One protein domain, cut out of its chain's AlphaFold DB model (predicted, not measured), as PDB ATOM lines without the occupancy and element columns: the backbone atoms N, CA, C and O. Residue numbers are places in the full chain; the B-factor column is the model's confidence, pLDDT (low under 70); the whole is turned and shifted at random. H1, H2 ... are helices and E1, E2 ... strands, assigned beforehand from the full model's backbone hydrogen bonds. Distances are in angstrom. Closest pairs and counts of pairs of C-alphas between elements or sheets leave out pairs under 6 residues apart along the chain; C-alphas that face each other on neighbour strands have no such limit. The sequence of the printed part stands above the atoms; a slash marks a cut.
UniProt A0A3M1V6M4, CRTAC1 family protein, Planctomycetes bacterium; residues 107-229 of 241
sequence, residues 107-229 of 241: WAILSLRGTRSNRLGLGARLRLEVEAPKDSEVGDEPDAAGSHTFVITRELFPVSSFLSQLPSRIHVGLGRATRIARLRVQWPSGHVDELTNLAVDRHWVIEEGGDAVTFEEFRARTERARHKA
ATOM      1  N   TRP A 107     -34.237  38.630 -45.393       95.12
ATOM      2  CA  TRP A 107     -34.005  37.846 -44.182       95.12
ATOM      3  C   TRP A 107     -33.758  36.368 -44.487       95.12
ATOM      4  O   TRP A 107     -34.002  35.884 -45.587       95.12
ATOM      5  N   ALA A 108     -33.273  35.621 -43.501       96.00
ATOM      6  CA  ALA A 108     -33.300  34.164 -43.518       96.00
ATOM      7  C   ALA A 108     -33.545  33.615 -42.113       96.00
ATOM      8  O   ALA A 108     -33.051  34.157 -41.122       96.00
ATOM      9  N   ILE A 109     -34.280  32.507 -42.030       95.38
ATOM     10  CA  ILE A 109     -34.416  31.721 -40.799       95.38
ATOM     11  C   ILE A 109     -33.719  30.384 -41.016       95.38
ATOM     12  O   ILE A 109     -33.992  29.693 -41.991       95.38
ATOM     13  N   LEU A 110     -32.846  29.989 -40.093       96.44
ATOM     14  CA  LEU A 110     -32.098  28.737 -40.152       96.44
ATOM     15  C   LEU A 110     -32.498  27.856 -38.966       96.44
ATOM     16  O   LEU A 110     -32.361  28.240 -37.803       96.44
ATOM     17  N   SER A 111     -33.026  26.670 -39.244       96.06
ATOM     18  CA  SER A 111     -33.311  25.631 -38.251       96.06
ATOM     19  C   SER A 111     -32.366  24.465 -38.431       96.06
ATOM     20  O   SER A 111     -32.254  23.924 -39.524       96.06
ATOM     21  N   LEU A 112     -31.725  24.050 -37.347       97.25
ATOM     22  CA  LEU A 112     -30.745  22.975 -37.385       97.25
ATOM     23  C   LEU A 112     -31.353  21.647 -36.935       97.25
ATOM     24  O   LEU A 112     -32.224  21.603 -36.058       97.25
ATOM     25  N   ARG A 113     -30.877  20.558 -37.535       96.88
ATOM     26  CA  ARG A 113     -31.193  19.175 -37.181       96.88
ATOM     27  C   ARG A 113     -29.898  18.395 -36.999       96.88
ATOM     28  O   ARG A 113     -29.316  17.916 -37.962       96.88
ATOM     29  N   GLY A 114     -29.459  18.289 -35.747       96.56
ATOM     30  CA  GLY A 114     -28.314  17.451 -35.397       96.56
ATOM     31  C   GLY A 114     -28.643  15.966 -35.548       96.56
ATOM     32  O   GLY A 114     -29.734  15.524 -35.162       96.56
ATOM     33  N   THR A 115     -27.696  15.214 -36.099       96.75
ATOM     34  CA  THR A 115     -27.740  13.753 -36.266       96.75
ATOM     35  C   THR A 115     -26.720  13.070 -35.358       96.75
ATOM     36  O   THR A 115     -27.020  12.027 -34.778       96.75
ATOM     37  N   ARG A 116     -25.545  13.690 -35.182       96.56
ATOM     38  CA  ARG A 116     -24.502  13.304 -34.217       96.56
ATOM     39  C   ARG A 116     -24.514  14.240 -33.009       96.56
ATOM     40  O   ARG A 116     -24.379  13.799 -31.873       96.56
ATOM     41  N   SER A 117     -24.694  15.531 -33.268       96.62
ATOM     42  CA  SER A 117     -24.942  16.577 -32.281       96.62
ATOM     43  C   SER A 117     -26.367  16.485 -31.721       96.62
ATOM     44  O   SER A 117     -27.210  15.727 -32.203       96.62
ATOM     45  N   ASN A 118     -26.683  17.299 -30.706       95.38
ATOM     46  CA  ASN A 118     -28.051  17.377 -30.187       95.38
ATOM     47  C   ASN A 118     -29.052  17.752 -31.301       95.38
ATOM     48  O   ASN A 118     -28.746  18.560 -32.179       95.38
ATOM     49  N   ARG A 119     -30.278  17.209 -31.244       94.94
ATOM     50  CA  ARG A 119     -31.287  17.323 -32.323       94.94
ATOM     51  C   ARG A 119     -31.659  18.753 -32.720       94.94
ATOM     52  O   ARG A 119     -32.217  18.950 -33.797       94.94
ATOM     53  N   LEU A 120     -31.427  19.722 -31.837       94.44
ATOM     54  CA  LEU A 120     -31.726  21.133 -32.070       94.44
ATOM     55  C   LEU A 120     -30.505  21.921 -32.565       94.44
ATOM     56  O   LEU A 120     -30.655  23.094 -32.882       94.44
ATOM     57  N   GLY A 121     -29.318  21.311 -32.635       95.25
ATOM     58  CA  GLY A 121     -28.075  21.973 -33.034       95.25
ATOM     59  C   GLY A 121     -27.586  23.034 -32.042       95.25
ATOM     60  O   GLY A 121     -26.847  23.931 -32.434       95.25
ATOM     61  N   LEU A 122     -28.006  22.978 -30.771       95.50
ATOM     62  CA  LEU A 122     -27.603  23.951 -29.748       95.50
ATOM     63  C   LEU A 122     -26.078  23.990 -29.614       95.50
ATOM     64  O   LEU A 122     -25.460  22.934 -29.498       95.50
ATOM     65  N   GLY A 123     -25.498  25.190 -29.619       95.12
ATOM     66  CA  GLY A 123     -24.052  25.415 -29.610       95.12
ATOM     67  C   GLY A 123     -23.396  25.425 -30.995       95.12
ATOM     68  O   GLY A 123     -22.192  25.645 -31.081       95.12
ATOM     69  N   ALA A 124     -24.143  25.204 -32.084       97.50
ATOM     70  CA  ALA A 124     -23.593  25.342 -33.430       97.50
ATOM     71  C   ALA A 124     -23.261  26.807 -33.753       97.50
ATOM     72  O   ALA A 124     -24.023  27.719 -33.415       97.50
ATOM     73  N   ARG A 125     -22.156  27.023 -34.472       97.88
ATOM     74  CA  ARG A 125     -21.720  28.333 -34.964       97.88
ATOM     75  C   ARG A 125     -21.886  28.410 -36.473       97.88
ATOM     76  O   ARG A 125     -21.417  27.545 -37.204       97.88
ATOM     77  N   LEU A 126     -22.538  29.463 -36.940       98.06
ATOM     78  CA  LEU A 126     -22.837  29.700 -38.341       98.06
ATOM     79  C   LEU A 126     -22.081  30.932 -38.813       98.06
ATOM     80  O   LEU A 126     -22.120  31.981 -38.167       98.06
ATOM     81  N   ARG A 127     -21.424  30.809 -39.962       98.19
ATOM     82  CA  ARG A 127     -20.779  31.914 -40.667       98.19
ATOM     83  C   ARG A 127     -21.373  32.002 -42.066       98.19
ATOM     84  O   ARG A 127     -21.259  31.055 -42.840       98.19
ATOM     85  N   LEU A 128     -22.025  33.120 -42.352       97.75
ATOM     86  CA  LEU A 128     -22.679  33.410 -43.617       97.75
ATOM     87  C   LEU A 128     -21.849  34.440 -44.370       97.75
ATOM     88  O   LEU A 128     -21.601  35.513 -43.832       97.75
ATOM     89  N   GLU A 129     -21.455  34.128 -45.593       96.19
ATOM     90  CA  GLU A 129     -20.971  35.093 -46.578       96.19
ATOM     91  C   GLU A 129     -22.161  35.463 -47.459       96.19
ATOM     92  O   GLU A 129     -22.793  34.587 -48.058       96.19
ATOM     93  N   VAL A 130     -22.512  36.745 -47.483       94.56
ATOM     94  CA  VAL A 130     -23.723  37.241 -48.142       94.56
ATOM     95  C   VAL A 130     -23.364  38.297 -49.172       94.56
ATOM     96  O   VAL A 130     -22.490  39.124 -48.927       94.56
ATOM     97  N   GLU A 131     -24.042  38.254 -50.312       92.25
ATOM     98  CA  GLU A 131     -23.807  39.143 -51.448       92.25
ATOM     99  C   GLU A 131     -24.907  40.199 -51.531       92.25
ATOM    100  O   GLU A 131     -26.101  39.877 -51.547       92.25
ATOM    101  N   ALA A 132     -24.506  41.463 -51.628       88.62
ATOM    102  CA  ALA A 132     -25.390  42.610 -51.733       88.62
ATOM    103  C   ALA A 132     -25.037  43.520 -52.924       88.62
ATOM    104  O   ALA A 132     -23.884  43.555 -53.362       88.62
ATOM    105  N   PRO A 133     -26.018  44.273 -53.453       85.19
ATOM    106  CA  PRO A 133     -25.784  45.241 -54.521       85.19
ATOM    107  C   PRO A 133     -24.840  46.378 -54.099       85.19
ATOM    108  O   PRO A 133     -24.746  46.704 -52.916       85.19
ATOM    109  N   LYS A 134     -24.212  47.033 -55.088       71.56
ATOM    110  CA  LYS A 134     -23.263  48.159 -54.933       71.56
ATOM    111  C   LYS A 134     -23.744  49.322 -54.054       71.56
ATOM    112  O   LYS A 134     -22.948  50.065 -53.498       71.56
ATOM    113  N   ASP A 135     -25.053  49.543 -53.998       70.56
ATOM    114  CA  ASP A 135     -25.665  50.648 -53.253       70.56
ATOM    115  C   ASP A 135     -25.954  50.305 -51.783       70.56
ATOM    116  O   ASP A 135     -26.547  51.104 -51.060       70.56
ATOM    117  N   SER A 136     -25.569  49.108 -51.334       67.38
ATOM    118  CA  SER A 136     -25.798  48.662 -49.969       67.38
ATOM    119  C   SER A 136     -24.827  49.356 -49.010       67.38
ATOM    120  O   SER A 136     -23.614  49.242 -49.145       67.38
ATOM    121  N   GLU A 137     -25.357  50.033 -47.986       63.97
ATOM    122  CA  GLU A 137     -24.588  50.769 -46.961       63.97
ATOM    123  C   GLU A 137     -23.708  49.873 -46.057       63.97
ATOM    124  O   GLU A 137     -23.065  50.353 -45.121       63.97
ATOM    125  N   VAL A 138     -23.709  48.557 -46.298       60.75
ATOM    126  CA  VAL A 138     -23.048  47.532 -45.487       60.75
ATOM    127  C   VAL A 138     -22.260  46.596 -46.405       60.75
ATOM    128  O   VAL A 138     -22.859  45.898 -47.224       60.75
ATOM    129  N   GLY A 139     -20.936  46.560 -46.234       60.09
ATOM    130  CA  GLY A 139     -20.029  45.637 -46.920       60.09
ATOM    131  C   GLY A 139     -18.592  46.145 -47.020       60.09
ATOM    132  O   GLY A 139     -18.341  47.330 -46.799       60.09
ATOM    133  N   ASP A 140     -17.659  45.240 -47.329       58.28
ATOM    134  CA  ASP A 140     -16.288  45.589 -47.740       58.28
ATOM    135  C   ASP A 140     -16.303  46.279 -49.117       58.28
ATOM    136  O   ASP A 140     -17.349  46.308 -49.755       58.28
ATOM    137  N   GLU A 141     -15.189  46.842 -49.602       59.34
ATOM    138  CA  GLU A 141     -15.121  47.466 -50.942       59.34
ATOM    139  C   GLU A 141     -15.715  46.552 -52.042       59.34
ATOM    140  O   GLU A 141     -15.505  45.334 -51.999       59.34
ATOM    141  N   PRO A 142     -16.470  47.101 -53.015       62.19
ATOM    142  CA  PRO A 142     -17.147  46.290 -54.019       62.19
ATOM    143  C   PRO A 142     -16.130  45.558 -54.895       62.19
ATOM    144  O   PRO A 142     -15.085  46.106 -55.253       62.19
ATOM    145  N   ASP A 143     -16.456  44.330 -55.286       61.31
ATOM    146  CA  ASP A 143     -15.627  43.562 -56.207       61.31
ATOM    147  C   ASP A 143     -15.662  44.130 -57.643       61.31
ATOM    148  O   ASP A 143     -16.414  45.053 -57.974       61.31
ATOM    149  N   ALA A 144     -14.841  43.564 -58.535       60.25
ATOM    150  CA  ALA A 144     -14.779  43.971 -59.943       60.25
ATOM    151  C   ALA A 144     -16.114  43.785 -60.703       60.25
ATOM    152  O   ALA A 144     -16.300  44.390 -61.759       60.25
ATOM    153  N   ALA A 145     -17.037  42.975 -60.172       62.88
ATOM    154  CA  ALA A 145     -18.389  42.778 -60.692       62.88
ATOM    155  C   ALA A 145     -19.413  43.758 -60.079       62.88
ATOM    156  O   ALA A 145     -20.578  43.763 -60.481       62.88
ATOM    157  N   GLY A 146     -18.992  44.616 -59.144       63.47
ATOM    158  CA  GLY A 146     -19.820  45.627 -58.493       63.47
ATOM    159  C   GLY A 146     -20.703  45.092 -57.366       63.47
ATOM    160  O   GLY A 146     -21.648  45.779 -56.985       63.47
ATOM    161  N   SER A 147     -20.433  43.895 -56.843       68.44
ATOM    162  CA  SER A 147     -21.151  43.319 -55.699       68.44
ATOM    163  C   SER A 147     -20.338  43.483 -54.414       68.44
ATOM    164  O   SER A 147     -19.112  43.390 -54.425       68.44
ATOM    165  N   HIS A 148     -21.016  43.720 -53.290       78.12
ATOM    166  CA  HIS A 148     -20.398  43.716 -51.965       78.12
ATOM    167  C   HIS A 148     -20.635  42.371 -51.295       78.12
ATOM    168  O   HIS A 148     -21.763  41.880 -51.274       78.12
ATOM    169  N   THR A 149     -19.593  41.802 -50.695       83.81
ATOM    170  CA  THR A 149     -19.741  40.649 -49.803       83.81
ATOM    171  C   THR A 149     -19.505  41.091 -48.367       83.81
ATOM    172  O   THR A 149     -18.617  41.896 -48.095       83.81
ATOM    173  N   PHE A 150     -20.296  40.570 -47.435       87.12
ATOM    174  CA  PHE A 150     -20.025  40.715 -46.008       87.12
ATOM    175  C   PHE A 150     -20.317  39.432 -45.246       87.12
ATOM    176  O   PHE A 150     -20.957  38.506 -45.748       87.12
ATOM    177  N   VAL A 151     -19.803  39.365 -44.019       92.25
ATOM    178  CA  VAL A 151     -19.869  38.164 -43.191       92.25
ATOM    179  C   VAL A 151     -20.767  38.396 -41.989       92.25
ATOM    180  O   VAL A 151     -20.529  39.295 -41.186       92.25
ATOM    181  N   ILE A 152     -21.752  37.521 -41.807       93.69
ATOM    182  CA  ILE A 152     -22.570  37.469 -40.598       93.69
ATOM    183  C   ILE A 152     -22.227  36.202 -39.823       93.69
ATOM    184  O   ILE A 152     -22.267  35.097 -40.358       93.69
ATOM    185  N   THR A 153     -21.908  36.356 -38.538       95.62
ATOM    186  CA  THR A 153     -21.699  35.224 -37.628       95.62
ATOM    187  C   THR A 153     -22.830  35.141 -36.613       95.62
ATOM    188  O   THR A 153     -23.222  36.148 -36.016       95.62
ATOM    189  N   ARG A 154     -23.352  33.933 -36.410       94.88
ATOM    190  CA  ARG A 154     -24.368  33.617 -35.403       94.88
ATOM    191  C   ARG A 154     -24.008  32.340 -34.665       94.88
ATOM    192  O   ARG A 154     -23.378  31.453 -35.223       94.88
ATOM    193  N   GLU A 155     -24.453  32.243 -33.425       94.44
ATOM    194  CA  GLU A 155     -24.360  31.026 -32.626       94.44
ATOM    195  C   GLU A 155     -25.761  30.634 -32.173       94.44
ATOM    196  O   GLU A 155     -26.572  31.495 -31.822       94.44
ATOM    197  N   LEU A 156     -26.073  29.337 -32.216       93.06
ATOM    198  CA  LEU A 156     -27.361  28.842 -31.755       93.06
ATOM    199  C   LEU A 156     -27.340  28.650 -30.241       93.06
ATOM    200  O   LEU A 156     -27.074  27.557 -29.740       93.06
ATOM    201  N   PHE A 157     -27.679  29.715 -29.523       88.62
ATOM    202  CA  PHE A 157     -27.901  29.673 -28.085       88.62
ATOM    203  C   PHE A 157     -29.230  30.368 -27.750       88.62
ATOM    204  O   PHE A 157     -29.303  31.592 -27.760       88.62
ATOM    205  N   PRO A 158     -30.317  29.612 -27.506       81.56
ATOM    206  CA  PRO A 158     -31.660  30.178 -27.367       81.56
ATOM    207  C   PRO A 158     -31.921  30.815 -25.994       81.56
ATOM    208  O   PRO A 158     -33.021  31.301 -25.757       81.56
ATOM    209  N   VAL A 159     -30.961  30.790 -25.065       78.31
ATOM    210  CA  VAL A 159     -31.112  31.481 -23.779       78.31
ATOM    211  C   VAL A 159     -31.005  32.981 -24.029       78.31
ATOM    212  O   VAL A 159     -30.024  33.447 -24.606       78.31
ATOM    213  N   SER A 160     -32.006  33.737 -23.592       76.69
ATOM    214  CA  SER A 160     -32.040  35.186 -23.773       76.69
ATOM    215  C   SER A 160     -32.585  35.873 -22.538       76.69
ATOM    216  O   SER A 160     -33.641  35.479 -22.058       76.69
ATOM    217  N   SER A 161     -31.956  36.973 -22.125       73.44
ATOM    218  CA  SER A 161     -32.467  37.855 -21.069       73.44
ATOM    219  C   SER A 161     -32.811  37.124 -19.752       73.44
ATOM    220  O   SER A 161     -32.470  35.959 -19.545       73.44
ATOM    221  N   PHE A 162     -33.441  37.821 -18.810       76.88
ATOM    222  CA  PHE A 162     -33.870  37.249 -17.539       76.88
ATOM    223  C   PHE A 162     -35.197  36.494 -17.721       76.88
ATOM    224  O   PHE A 162     -36.153  37.017 -18.300       76.88
ATOM    225  N   LEU A 163     -35.247  35.244 -17.241       76.25
ATOM    226  CA  LEU A 163     -36.426  34.360 -17.285       76.25
ATOM    227  C   LEU A 163     -37.092  34.235 -18.674       76.25
ATOM    228  O   LEU A 163     -38.305  34.054 -18.765       76.25
ATOM    229  N   SER A 164     -36.315  34.337 -19.758       79.75
ATOM    230  CA  SER A 164     -36.824  34.280 -21.133       79.75
ATOM    231  C   SER A 164     -36.031  33.274 -21.982       79.75
ATOM    232  O   SER A 164     -34.882  32.938 -21.690       79.75
ATOM    233  N   GLN A 165     -36.660  32.748 -23.033       83.88
ATOM    234  CA  GLN A 165     -36.031  31.822 -23.975       83.88
ATOM    235  C   GLN A 165     -36.554  32.075 -25.391       83.88
ATOM    236  O   GLN A 165     -37.743  32.316 -25.595       83.88
ATOM    237  N   LEU A 166     -35.656  31.994 -26.367       82.88
ATOM    238  CA  LEU A 166     -35.937  32.123 -27.793       82.88
ATOM    239  C   LEU A 166     -36.235  30.761 -28.427       82.88
ATOM    240  O   LEU A 166     -35.800  29.719 -27.925       82.88
ATOM    241  N   PRO A 167     -36.928  30.728 -29.576       83.44
ATOM    242  CA  PRO A 167     -36.994  29.511 -30.375       83.44
ATOM    243  C   PRO A 167     -35.584  29.031 -30.761       83.44
ATOM    244  O   PRO A 167     -34.698  29.832 -31.043       83.44
ATOM    245  N   SER A 168     -35.377  27.710 -30.849       89.31
ATOM    246  CA  SER A 168     -34.122  27.109 -31.343       89.31
ATOM    247  C   SER A 168     -33.986  27.240 -32.867       89.31
ATOM    248  O   SER A 168     -33.994  26.251 -33.602       89.31
ATOM    249  N   ARG A 169     -33.945  28.480 -33.352       91.69
ATOM    250  CA  ARG A 169     -33.774  28.870 -34.754       91.69
ATOM    251  C   ARG A 169     -32.945  30.146 -34.790       91.69
ATOM    252  O   ARG A 169     -33.020  30.955 -33.873       91.69
ATOM    253  N   ILE A 170     -32.193  30.338 -35.862       93.75
ATOM    254  CA  ILE A 170     -31.395  31.543 -36.064       93.75
ATOM    255  C   ILE A 170     -32.117  32.414 -37.074       93.75
ATOM    256  O   ILE A 170     -32.293  32.003 -38.217       93.75
ATOM    257  N   HIS A 171     -32.512  33.612 -36.658       93.75
ATOM    258  CA  HIS A 171     -32.906  34.662 -37.590       93.75
ATOM    259  C   HIS A 171     -31.679  35.474 -38.000       93.75
ATOM    260  O   HIS A 171     -30.808  35.793 -37.180       93.75
ATOM    261  N   VAL A 172     -31.609  35.793 -39.285       94.19
ATOM    262  CA  VAL A 172     -30.583  36.645 -39.863       94.19
ATOM    263  C   VAL A 172     -31.261  37.729 -40.691       94.19
ATOM    264  O   VAL A 172     -31.907  37.430 -41.691       94.19
ATOM    265  N   GLY A 173     -31.084  38.990 -40.294       92.19
ATOM    266  CA  GLY A 173     -31.367  40.132 -41.161       92.19
ATOM    267  C   GLY A 173     -30.262  40.272 -42.206       92.19
ATOM    268  O   GLY A 173     -29.084  40.324 -41.850       92.19
ATOM    269  N   LEU A 174     -30.642  40.307 -43.479       92.62
ATOM    270  CA  LEU A 174     -29.744  40.324 -44.637       92.62
ATOM    271  C   LEU A 174     -29.725  41.684 -45.353       92.62
ATOM    272  O   LEU A 174     -28.925  41.896 -46.261       92.62
ATOM    273  N   GLY A 175     -30.569  42.635 -44.941       90.38
ATOM    274  CA  GLY A 175     -30.567  43.983 -45.508       90.38
ATOM    275  C   GLY A 175     -30.983  43.964 -46.980       90.38
ATOM    276  O   GLY A 175     -32.067  43.498 -47.315       90.38
ATOM    277  N   ARG A 176     -30.116  44.472 -47.860       90.38
ATOM    278  CA  ARG A 176     -30.311  44.452 -49.320       90.38
ATOM    279  C   ARG A 176     -29.652  43.247 -49.997       90.38
ATOM    280  O   ARG A 176     -29.630  43.192 -51.223       90.38
ATOM    281  N   ALA A 177     -29.088  42.308 -49.235       92.50
ATOM    282  CA  ALA A 177     -28.434  41.146 -49.819       92.50
ATOM    283  C   ALA A 177     -29.427  40.306 -50.629       92.50
ATOM    284  O   ALA A 177     -30.561  40.083 -50.211       92.50
ATOM    285  N   THR A 178     -28.983  39.834 -51.787       93.44
ATOM    286  CA  THR A 178     -29.814  39.067 -52.727       93.44
ATOM    287  C   THR A 178     -29.586  37.565 -52.596       93.44
ATOM    288  O   THR A 178     -30.412  36.771 -53.050       93.44
ATOM    289  N   ARG A 179     -28.484  37.157 -51.950       95.12
ATOM    290  CA  ARG A 179     -28.101  35.753 -51.788       95.12
ATOM    291  C   ARG A 179     -27.179  35.538 -50.589       95.12
ATOM    292  O   ARG A 179     -26.321  36.367 -50.289       95.12
ATOM    293  N   ILE A 180     -27.303  34.373 -49.952       97.12
ATOM    294  CA  ILE A 180     -26.275  33.826 -49.060       97.12
ATOM    295  C   ILE A 180     -25.349  32.972 -49.934       97.12
ATOM    296  O   ILE A 180     -25.688  31.843 -50.304       97.12
ATOM    297  N   ALA A 181     -24.202  33.532 -50.315       96.12
ATOM    298  CA  ALA A 181     -23.244  32.884 -51.205       96.12
ATOM    299  C   ALA A 181     -22.671  31.611 -50.579       96.12
ATOM    300  O   ALA A 181     -22.589  30.571 -51.240       96.12
ATOM    301  N   ARG A 182     -22.345  31.678 -49.284       97.38
ATOM    302  CA  ARG A 182     -21.843  30.545 -48.507       97.38
ATOM    303  C   ARG A 182     -22.392  30.573 -47.091       97.38
ATOM    304  O   ARG A 182     -22.339  31.595 -46.415       97.38
ATOM    305  N   LEU A 183     -22.859  29.429 -46.615       98.19
ATOM    306  CA  LEU A 183     -23.181  29.180 -45.220       98.19
ATOM    307  C   LEU A 183     -22.308  28.034 -44.716       98.19
ATOM    308  O   LEU A 183     -22.427  26.906 -45.185       98.19
ATOM    309  N   ARG A 184     -21.465  28.323 -43.728       98.38
ATOM    310  CA  ARG A 184     -20.687  27.324 -42.994       98.38
ATOM    311  C   ARG A 184     -21.318  27.090 -41.629       98.38
ATOM    312  O   ARG A 184     -21.425  28.035 -40.846       98.38
ATOM    313  N   VAL A 185     -21.697  25.850 -41.333       98.38
ATOM    314  CA  VAL A 185     -22.241  25.421 -40.038       98.38
ATOM    315  C   VAL A 185     -21.203  24.558 -39.338       98.38
ATOM    316  O   VAL A 185     -20.900  23.456 -39.780       98.38
ATOM    317  N   GLN A 186     -20.647  25.058 -38.241       98.38
ATOM    318  CA  GLN A 186     -19.784  24.293 -37.352       98.38
ATOM    319  C   GLN A 186     -20.625  23.722 -36.213       98.38
ATOM    320  O   GLN A 186     -21.178  24.471 -35.404       98.38
ATOM    321  N   TRP A 187     -20.726  22.400 -36.158       98.25
ATOM    322  CA  TRP A 187     -21.556  21.682 -35.200       98.25
ATOM    323  C   TRP A 187     -20.810  21.394 -33.888       98.25
ATOM    324  O   TRP A 187     -19.582  21.278 -33.895       98.25
ATOM    325  N   PRO A 188     -21.530  21.197 -32.766       97.25
ATOM    326  CA  PRO A 188     -20.929  20.778 -31.496       97.25
ATOM    327  C   PRO A 188     -20.138  19.466 -31.571       97.25
ATOM    328  O   PRO A 188     -19.193  19.279 -30.812       97.25
ATOM    329  N   SER A 189     -20.499  18.562 -32.488       97.25
ATOM    330  CA  SER A 189     -19.761  17.318 -32.754       97.25
ATOM    331  C   SER A 189     -18.364  17.539 -33.355       97.25
ATOM    332  O   SER A 189     -17.595  16.587 -33.466       97.25
ATOM    333  N   GLY A 190     -18.047  18.763 -33.790       96.75
ATOM    334  CA  GLY A 190     -16.863  19.090 -34.585       96.75
ATOM    335  C   GLY A 190     -17.068  18.927 -36.094       96.75
ATOM    336  O   GLY A 190     -16.220  19.375 -36.864       96.75
ATOM    337  N   HIS A 191     -18.190  18.340 -36.529       97.88
ATOM    338  CA  HIS A 191     -18.559  18.281 -37.945       97.88
ATOM    339  C   HIS A 191     -18.759  19.691 -38.516       97.88
ATOM    340  O   HIS A 191     -19.169  20.614 -37.804       97.88
ATOM    341  N   VAL A 192     -18.478  19.861 -39.806       98.31
ATOM    342  CA  VAL A 192     -18.664  21.128 -40.518       98.31
ATOM    343  C   VAL A 192     -19.415  20.855 -41.809       98.31
ATOM    344  O   VAL A 192     -18.936  20.089 -42.640       98.31
ATOM    345  N   ASP A 193     -20.555  21.519 -41.978       98.31
ATOM    346  CA  ASP A 193     -21.273  21.558 -43.249       98.31
ATOM    347  C   ASP A 193     -21.030  22.890 -43.953       98.31
ATOM    348  O   ASP A 193     -20.999  23.953 -43.320       98.31
ATOM    349  N   GLU A 194     -20.889  22.831 -45.274       97.94
ATOM    350  CA  GLU A 194     -20.810  24.000 -46.142       97.94
ATOM    351  C   GLU A 194     -21.886  23.921 -47.220       97.94
ATOM    352  O   GLU A 194     -21.980  22.959 -47.978       97.94
ATOM    353  N   LEU A 195     -22.706  24.964 -47.277       97.56
ATOM    354  CA  LEU A 195     -23.806  25.126 -48.214       97.56
ATOM    355  C   LEU A 195     -23.552  26.387 -49.032       97.56
ATOM    356  O   LEU A 195     -23.035  27.376 -48.509       97.56
ATOM    357  N   THR A 196     -23.927  26.378 -50.305       96.94
ATOM    358  CA  THR A 196     -23.735  27.529 -51.194       96.94
ATOM    359  C   THR A 196     -25.035  27.925 -51.871       96.94
ATOM    360  O   THR A 196     -25.958  27.121 -51.992       96.94
ATOM    361  N   ASN A 197     -25.099  29.180 -52.320       95.44
ATOM    362  CA  ASN A 197     -26.191  29.704 -53.143       95.44
ATOM    363  C   ASN A 197     -27.591  29.586 -52.516       95.44
ATOM    364  O   ASN A 197     -28.564  29.288 -53.210       95.44
ATOM    365  N   LEU A 198     -27.713  29.842 -51.213       97.06
ATOM    366  CA  LEU A 198     -29.015  29.831 -50.553       97.06
ATOM    367  C   LEU A 198     -29.765  31.137 -50.844       97.06
ATOM    368  O   LEU A 198     -29.230  32.239 -50.687       97.06
ATOM    369  N   ALA A 199     -31.025  30.998 -51.253       96.88
ATOM    370  CA  ALA A 199     -31.917  32.128 -51.482       96.88
ATOM    371  C   ALA A 199     -32.274  32.843 -50.168       96.88
ATOM    372  O   ALA A 199     -32.413  32.211 -49.112       96.88
ATOM    373  N   VAL A 200     -32.456  34.160 -50.271       96.31
ATOM    374  CA  VAL A 200     -32.990  35.014 -49.202       96.31
ATOM    375  C   VAL A 200     -34.512  34.885 -49.102       96.31
ATOM    376  O   VAL A 200     -35.157  34.291 -49.966       96.31
ATOM    377  N   ASP A 201     -35.082  35.431 -48.033       95.62
ATOM    378  CA  ASP A 201     -36.506  35.406 -47.686       95.62
ATOM    379  C   ASP A 201     -37.055  33.984 -47.579       95.62
ATOM    380  O   ASP A 201     -38.109  33.636 -48.122       95.62
ATOM    381  N   ARG A 202     -36.276  33.117 -46.930       94.94
ATOM    382  CA  ARG A 202     -36.588  31.697 -46.764       94.94
ATOM    383  C   ARG A 202     -36.291  31.221 -45.352       94.94
ATOM    384  O   ARG A 202     -35.346  31.659 -44.692       94.94
ATOM    385  N   HIS A 203     -37.082  30.241 -44.927       95.12
ATOM    386  CA  HIS A 203     -36.789  29.418 -43.764       95.12
ATOM    387  C   HIS A 203     -36.148  28.107 -44.235       95.12
ATOM    388  O   HIS A 203     -36.807  27.257 -44.825       95.12
ATOM    389  N   TRP A 204     -34.858  27.945 -43.956       97.25
ATOM    390  CA  TRP A 204     -34.075  26.749 -44.246       97.25
ATOM    391  C   TRP A 204     -34.030  25.796 -43.047       97.25
ATOM    392  O   TRP A 204     -33.863  26.213 -41.896       97.25
ATOM    393  N   VAL A 205     -34.134  24.499 -43.321       97.38
ATOM    394  CA  VAL A 205     -33.844  23.409 -42.388       97.38
ATOM    395  C   VAL A 205     -32.571  22.718 -42.856       97.38
ATOM    396  O   VAL A 205     -32.518  22.238 -43.984       97.38
ATOM    397  N   ILE A 206     -31.563  22.678 -41.990       97.81
ATOM    398  CA  ILE A 206     -30.229  22.152 -42.289       97.81
ATOM    399  C   ILE A 206     -29.981  20.936 -41.407       97.81
ATOM    400  O   ILE A 206     -30.071  21.031 -40.178       97.81
ATOM    401  N   GLU A 207     -29.685  19.802 -42.031       97.31
ATOM    402  CA  GLU A 207     -29.349  18.559 -41.343       97.31
ATOM    403  C   GLU A 207     -27.833  18.364 -41.260       97.31
ATOM    404  O   GLU A 207     -27.116  18.601 -42.226       97.31
ATOM    405  N   GLU A 208     -27.341  17.945 -40.094       97.88
ATOM    406  CA  GLU A 208     -25.915  17.698 -39.862       97.88
ATOM    407  C   GLU A 208     -25.400  16.546 -40.728       97.88
ATOM    408  O   GLU A 208     -25.826  15.395 -40.558       97.88
ATOM    409  N   GLY A 209     -24.453  16.856 -41.616       96.44
ATOM    410  CA  GLY A 209     -23.920  15.927 -42.611       96.44
ATOM    411  C   GLY A 209     -24.897  15.603 -43.743       96.44
ATOM    412  O   GLY A 209     -24.692  14.605 -44.434       96.44
ATOM    413  N   GLY A 210     -25.957  16.397 -43.898       92.00
ATOM    414  CA  GLY A 210     -26.997  16.221 -44.906       92.00
ATOM    415  C   GLY A 210     -27.254  17.487 -45.722       92.00
ATOM    416  O   GLY A 210     -26.456  18.422 -45.747       92.00
ATOM    417  N   ASP A 211     -28.399  17.503 -46.400       90.25
ATOM    418  CA  ASP A 211     -28.800  18.619 -47.255       90.25
ATOM    419  C   ASP A 211     -29.511  19.736 -46.475       90.25
ATOM    420  O   ASP A 211     -30.069  19.540 -45.389       90.25
ATOM    421  N   ALA A 212     -29.570  20.915 -47.096       93.81
ATOM    422  CA  ALA A 212     -30.501  21.968 -46.718       93.81
ATOM    423  C   ALA A 212     -31.776  21.887 -47.561       93.81
ATOM    424  O   ALA A 212     -31.730  21.743 -48.782       93.81
ATOM    425  N   VAL A 213     -32.925  22.027 -46.907       95.56
ATOM    426  CA  VAL A 213     -34.238  22.088 -47.560       95.56
ATOM    427  C   VAL A 213     -35.031  23.268 -47.032       95.56
ATOM    428  O   VAL A 213     -34.788  23.746 -45.921       95.56
ATOM    429  N   THR A 214     -36.010  23.732 -47.796       95.25
ATOM    430  CA  THR A 214     -36.961  24.720 -47.274       95.25
ATOM    431  C   THR A 214     -37.825  24.100 -46.173       95.25
ATOM    432  O   THR A 214     -38.033  22.881 -46.104       95.25
ATOM    433  N   PHE A 215     -38.330  24.928 -45.264       91.25
ATOM    434  CA  PHE A 215     -39.172  24.466 -44.167       91.25
ATOM    435  C   PHE A 215     -40.466  23.812 -44.669       91.25
ATOM    436  O   PHE A 215     -40.915  22.812 -44.102       91.25
ATOM    437  N   GLU A 216     -41.031  24.313 -45.764       91.81
ATOM    438  CA  GLU A 216     -42.198  23.749 -46.440       91.81
ATOM    439  C   GLU A 216     -41.910  22.332 -46.952       91.81
ATOM    440  O   GLU A 216     -42.670  21.398 -46.677       91.81
ATOM    441  N   GLU A 217     -40.775  22.135 -47.629       91.94
ATOM    442  CA  GLU A 217     -40.336  20.815 -48.091       91.94
ATOM    443  C   GLU A 217     -40.115  19.854 -46.919       91.94
ATOM    444  O   GLU A 217     -40.547  18.697 -46.969       91.94
ATOM    445  N   PHE A 218     -39.488  20.325 -45.837       91.31
ATOM    446  CA  PHE A 218     -39.285  19.536 -44.623       91.31
ATOM    447  C   PHE A 218     -40.615  19.085 -44.000       91.31
ATOM    448  O   PHE A 218     -40.781  17.909 -43.646       91.31
ATOM    449  N   ARG A 219     -41.598  19.987 -43.893       90.00
ATOM    450  CA  ARG A 219     -42.944  19.648 -43.401       90.00
ATOM    451  C   ARG A 219     -43.614  18.603 -44.288       90.00
ATOM    452  O   ARG A 219     -44.056  17.574 -43.783       90.00
ATOM    453  N   ALA A 220     -43.577  18.788 -45.603       90.56
ATOM    454  CA  ALA A 220     -44.171  17.840 -46.540       90.56
ATOM    455  C   ALA A 220     -43.505  16.447 -46.488       90.56
ATOM    456  O   ALA A 220     -44.170  15.423 -46.669       90.56
ATOM    457  N   ARG A 221     -42.187  16.366 -46.252       90.69
ATOM    458  CA  ARG A 221     -41.468  15.088 -46.063       90.69
ATOM    459  C   ARG A 221     -41.892  14.388 -44.769       90.69
ATOM    460  O   ARG A 221     -42.190  13.193 -44.782       90.69
ATOM    461  N   THR A 222     -41.953  15.125 -43.662       86.19
ATOM    462  CA  THR A 222     -42.302  14.561 -42.346       86.19
ATOM    463  C   THR A 222     -43.759  14.105 -42.261       86.19
ATOM    464  O   THR A 222     -44.038  13.061 -41.669       86.19
ATOM    465  N   GLU A 223     -44.689  14.818 -42.894       88.19
ATOM    466  CA  GLU A 223     -46.099  14.420 -42.982       88.19
ATOM    467  C   GLU A 223     -46.276  13.115 -43.770       88.19
ATOM    468  O   GLU A 223     -46.926  12.183 -43.285       88.19
ATOM    469  N   ARG A 224     -45.608  12.985 -44.924       86.94
ATOM    470  CA  ARG A 224     -45.591  11.740 -45.712       86.94
ATOM    471  C   ARG A 224     -45.021  10.559 -44.926       86.94
ATOM    472  O   ARG A 224     -45.604   9.475 -44.938       86.94
ATOM    473  N   ALA A 225     -43.920  10.768 -44.203       84.19
ATOM    474  CA  ALA A 225     -43.319   9.731 -43.367       84.19
ATOM    475  C   ALA A 225     -44.266   9.266 -42.247       84.19
ATOM    476  O   ALA A 225     -44.412   8.064 -42.023       84.19
ATOM    477  N   ARG A 226     -44.971  10.197 -41.585       83.62
ATOM    478  CA  ARG A 226     -45.978   9.877 -40.555       83.62
ATOM    479  C   ARG A 226     -47.155   9.089 -41.120       83.62
ATOM    480  O   ARG A 226     -47.598   8.140 -40.479       83.62
ATOM    481  N   HIS A 227     -47.648   9.454 -42.304       81.00
ATOM    482  CA  HIS A 227     -48.736   8.729 -42.960       81.00
ATOM    483  C   HIS A 227     -48.329   7.286 -43.293       81.00
ATOM    484  O   HIS A 227     -49.064   6.348 -42.989       81.00
ATOM    485  N   LYS A 228     -47.120   7.090 -43.837       79.62
ATOM    486  CA  LYS A 228     -46.578   5.755 -44.133       79.62
ATOM    487  C   LYS A 228     -46.399   4.905 -42.870       79.62
ATOM    488  O   LYS A 228     -46.760   3.734 -42.873       79.62
ATOM    489  N   ALA A 229     -45.889   5.491 -41.783       75.81
ATOM    490  CA  ALA A 229     -45.711   4.791 -40.511       75.81
ATOM    491  C   ALA A 229     -47.043   4.353 -39.877       75.81
ATOM    492  O   ALA A 229     -47.122   3.264 -39.316       75.81
TER     493      ALA A 229
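Overview. This is residues 107 to 229 of the 241 residues of the protein "CRTAC1 family protein" of Planctomycetes bacterium (UniProt A0A3M1V6M4). Two four-stranded sheets lie face to face as a sandwich, their strands crossing at a small angle, and a helix, H1, follows the edge strand E8 and sticks out from the body with residues 220 to 229. The links at residues 134 to 146 and 156 to 169 are long stretches with no named element. The printed part has 123 residues, with E1, E2, E3, E4, E5, E6, E7, E8 and then H1 along the chain, and its class is mixed, helices and strands. One sheet runs E4, E1, E7, E8 and is mixed; the other runs E3, E2, E5, E6 and is antiparallel throughout. The whole is compact, with a radius of gyration of the C-alphas of 15.9 A and spans of 53 by 38 by 26 A.

Along the chain. E1 covers residues 107 to 113 and begins at C-alpha 107, (-34.005, 37.846, -44.182). E2, residues 125 to 133, is 26.2 A long, and E3, residues 147 to 155, is 26.3 A long. E4 is residues 170 to 175 and E5 residues 179 to 186. E6, residues 192 to 199, bends by 59 degrees at residue 196. E7 is residues 202 to 207 and E8 residues 212 to 214, ending at C-alpha 214, (-36.961, 24.720, -47.274). H1, residues 215 to 229, is 21.1 A long and ends at C-alpha 229, (-45.711, 4.791, -40.511).

Arrangement. The facing parts of the two sheets are 10.2 A apart centre to centre, and the strands of one stand at 25 degrees to those of the other. E1 and E7 are parallel, with N 111 and O 204 at 2.8 A, within hydrogen-bond range. E4 and E1 are antiparallel, with N 108 and O 172 at 2.9 A. E7 and E8 form a hairpin, with N 205 and O 213 at 2.8 A. In the other sheet, which is twisted, the hairpin E2 and E3 has N 128 and O 152 at 2.8 A. E2 and E5 are antiparallel, with N 127 and O 184 at 2.9 A. The hairpin E5 and E6 has N 183 and O 195 at 2.8 A. H1 is on the sheet of E4, E1, E7 and E8, over E8, at a height over the sheet of 12.5 A, and stands up from the sheet at 48 degrees. The closest C-alphas of E7 and H1, those of His 203 and Phe 215, are 5.5 A apart. Every O i to N i+4 pair of H1 is within hydrogen-bond range.

Size, cuts and confidence. The two C-alphas farthest apart, those of Ala 144 and Ala 229, are 53.6 A apart. The printed part has no cut. The links E1 to E2, E2 to E3 and E3 to E4 are long. Mean pLDDT of the printed part is 89.1, and residues 136 to 147 are under 70.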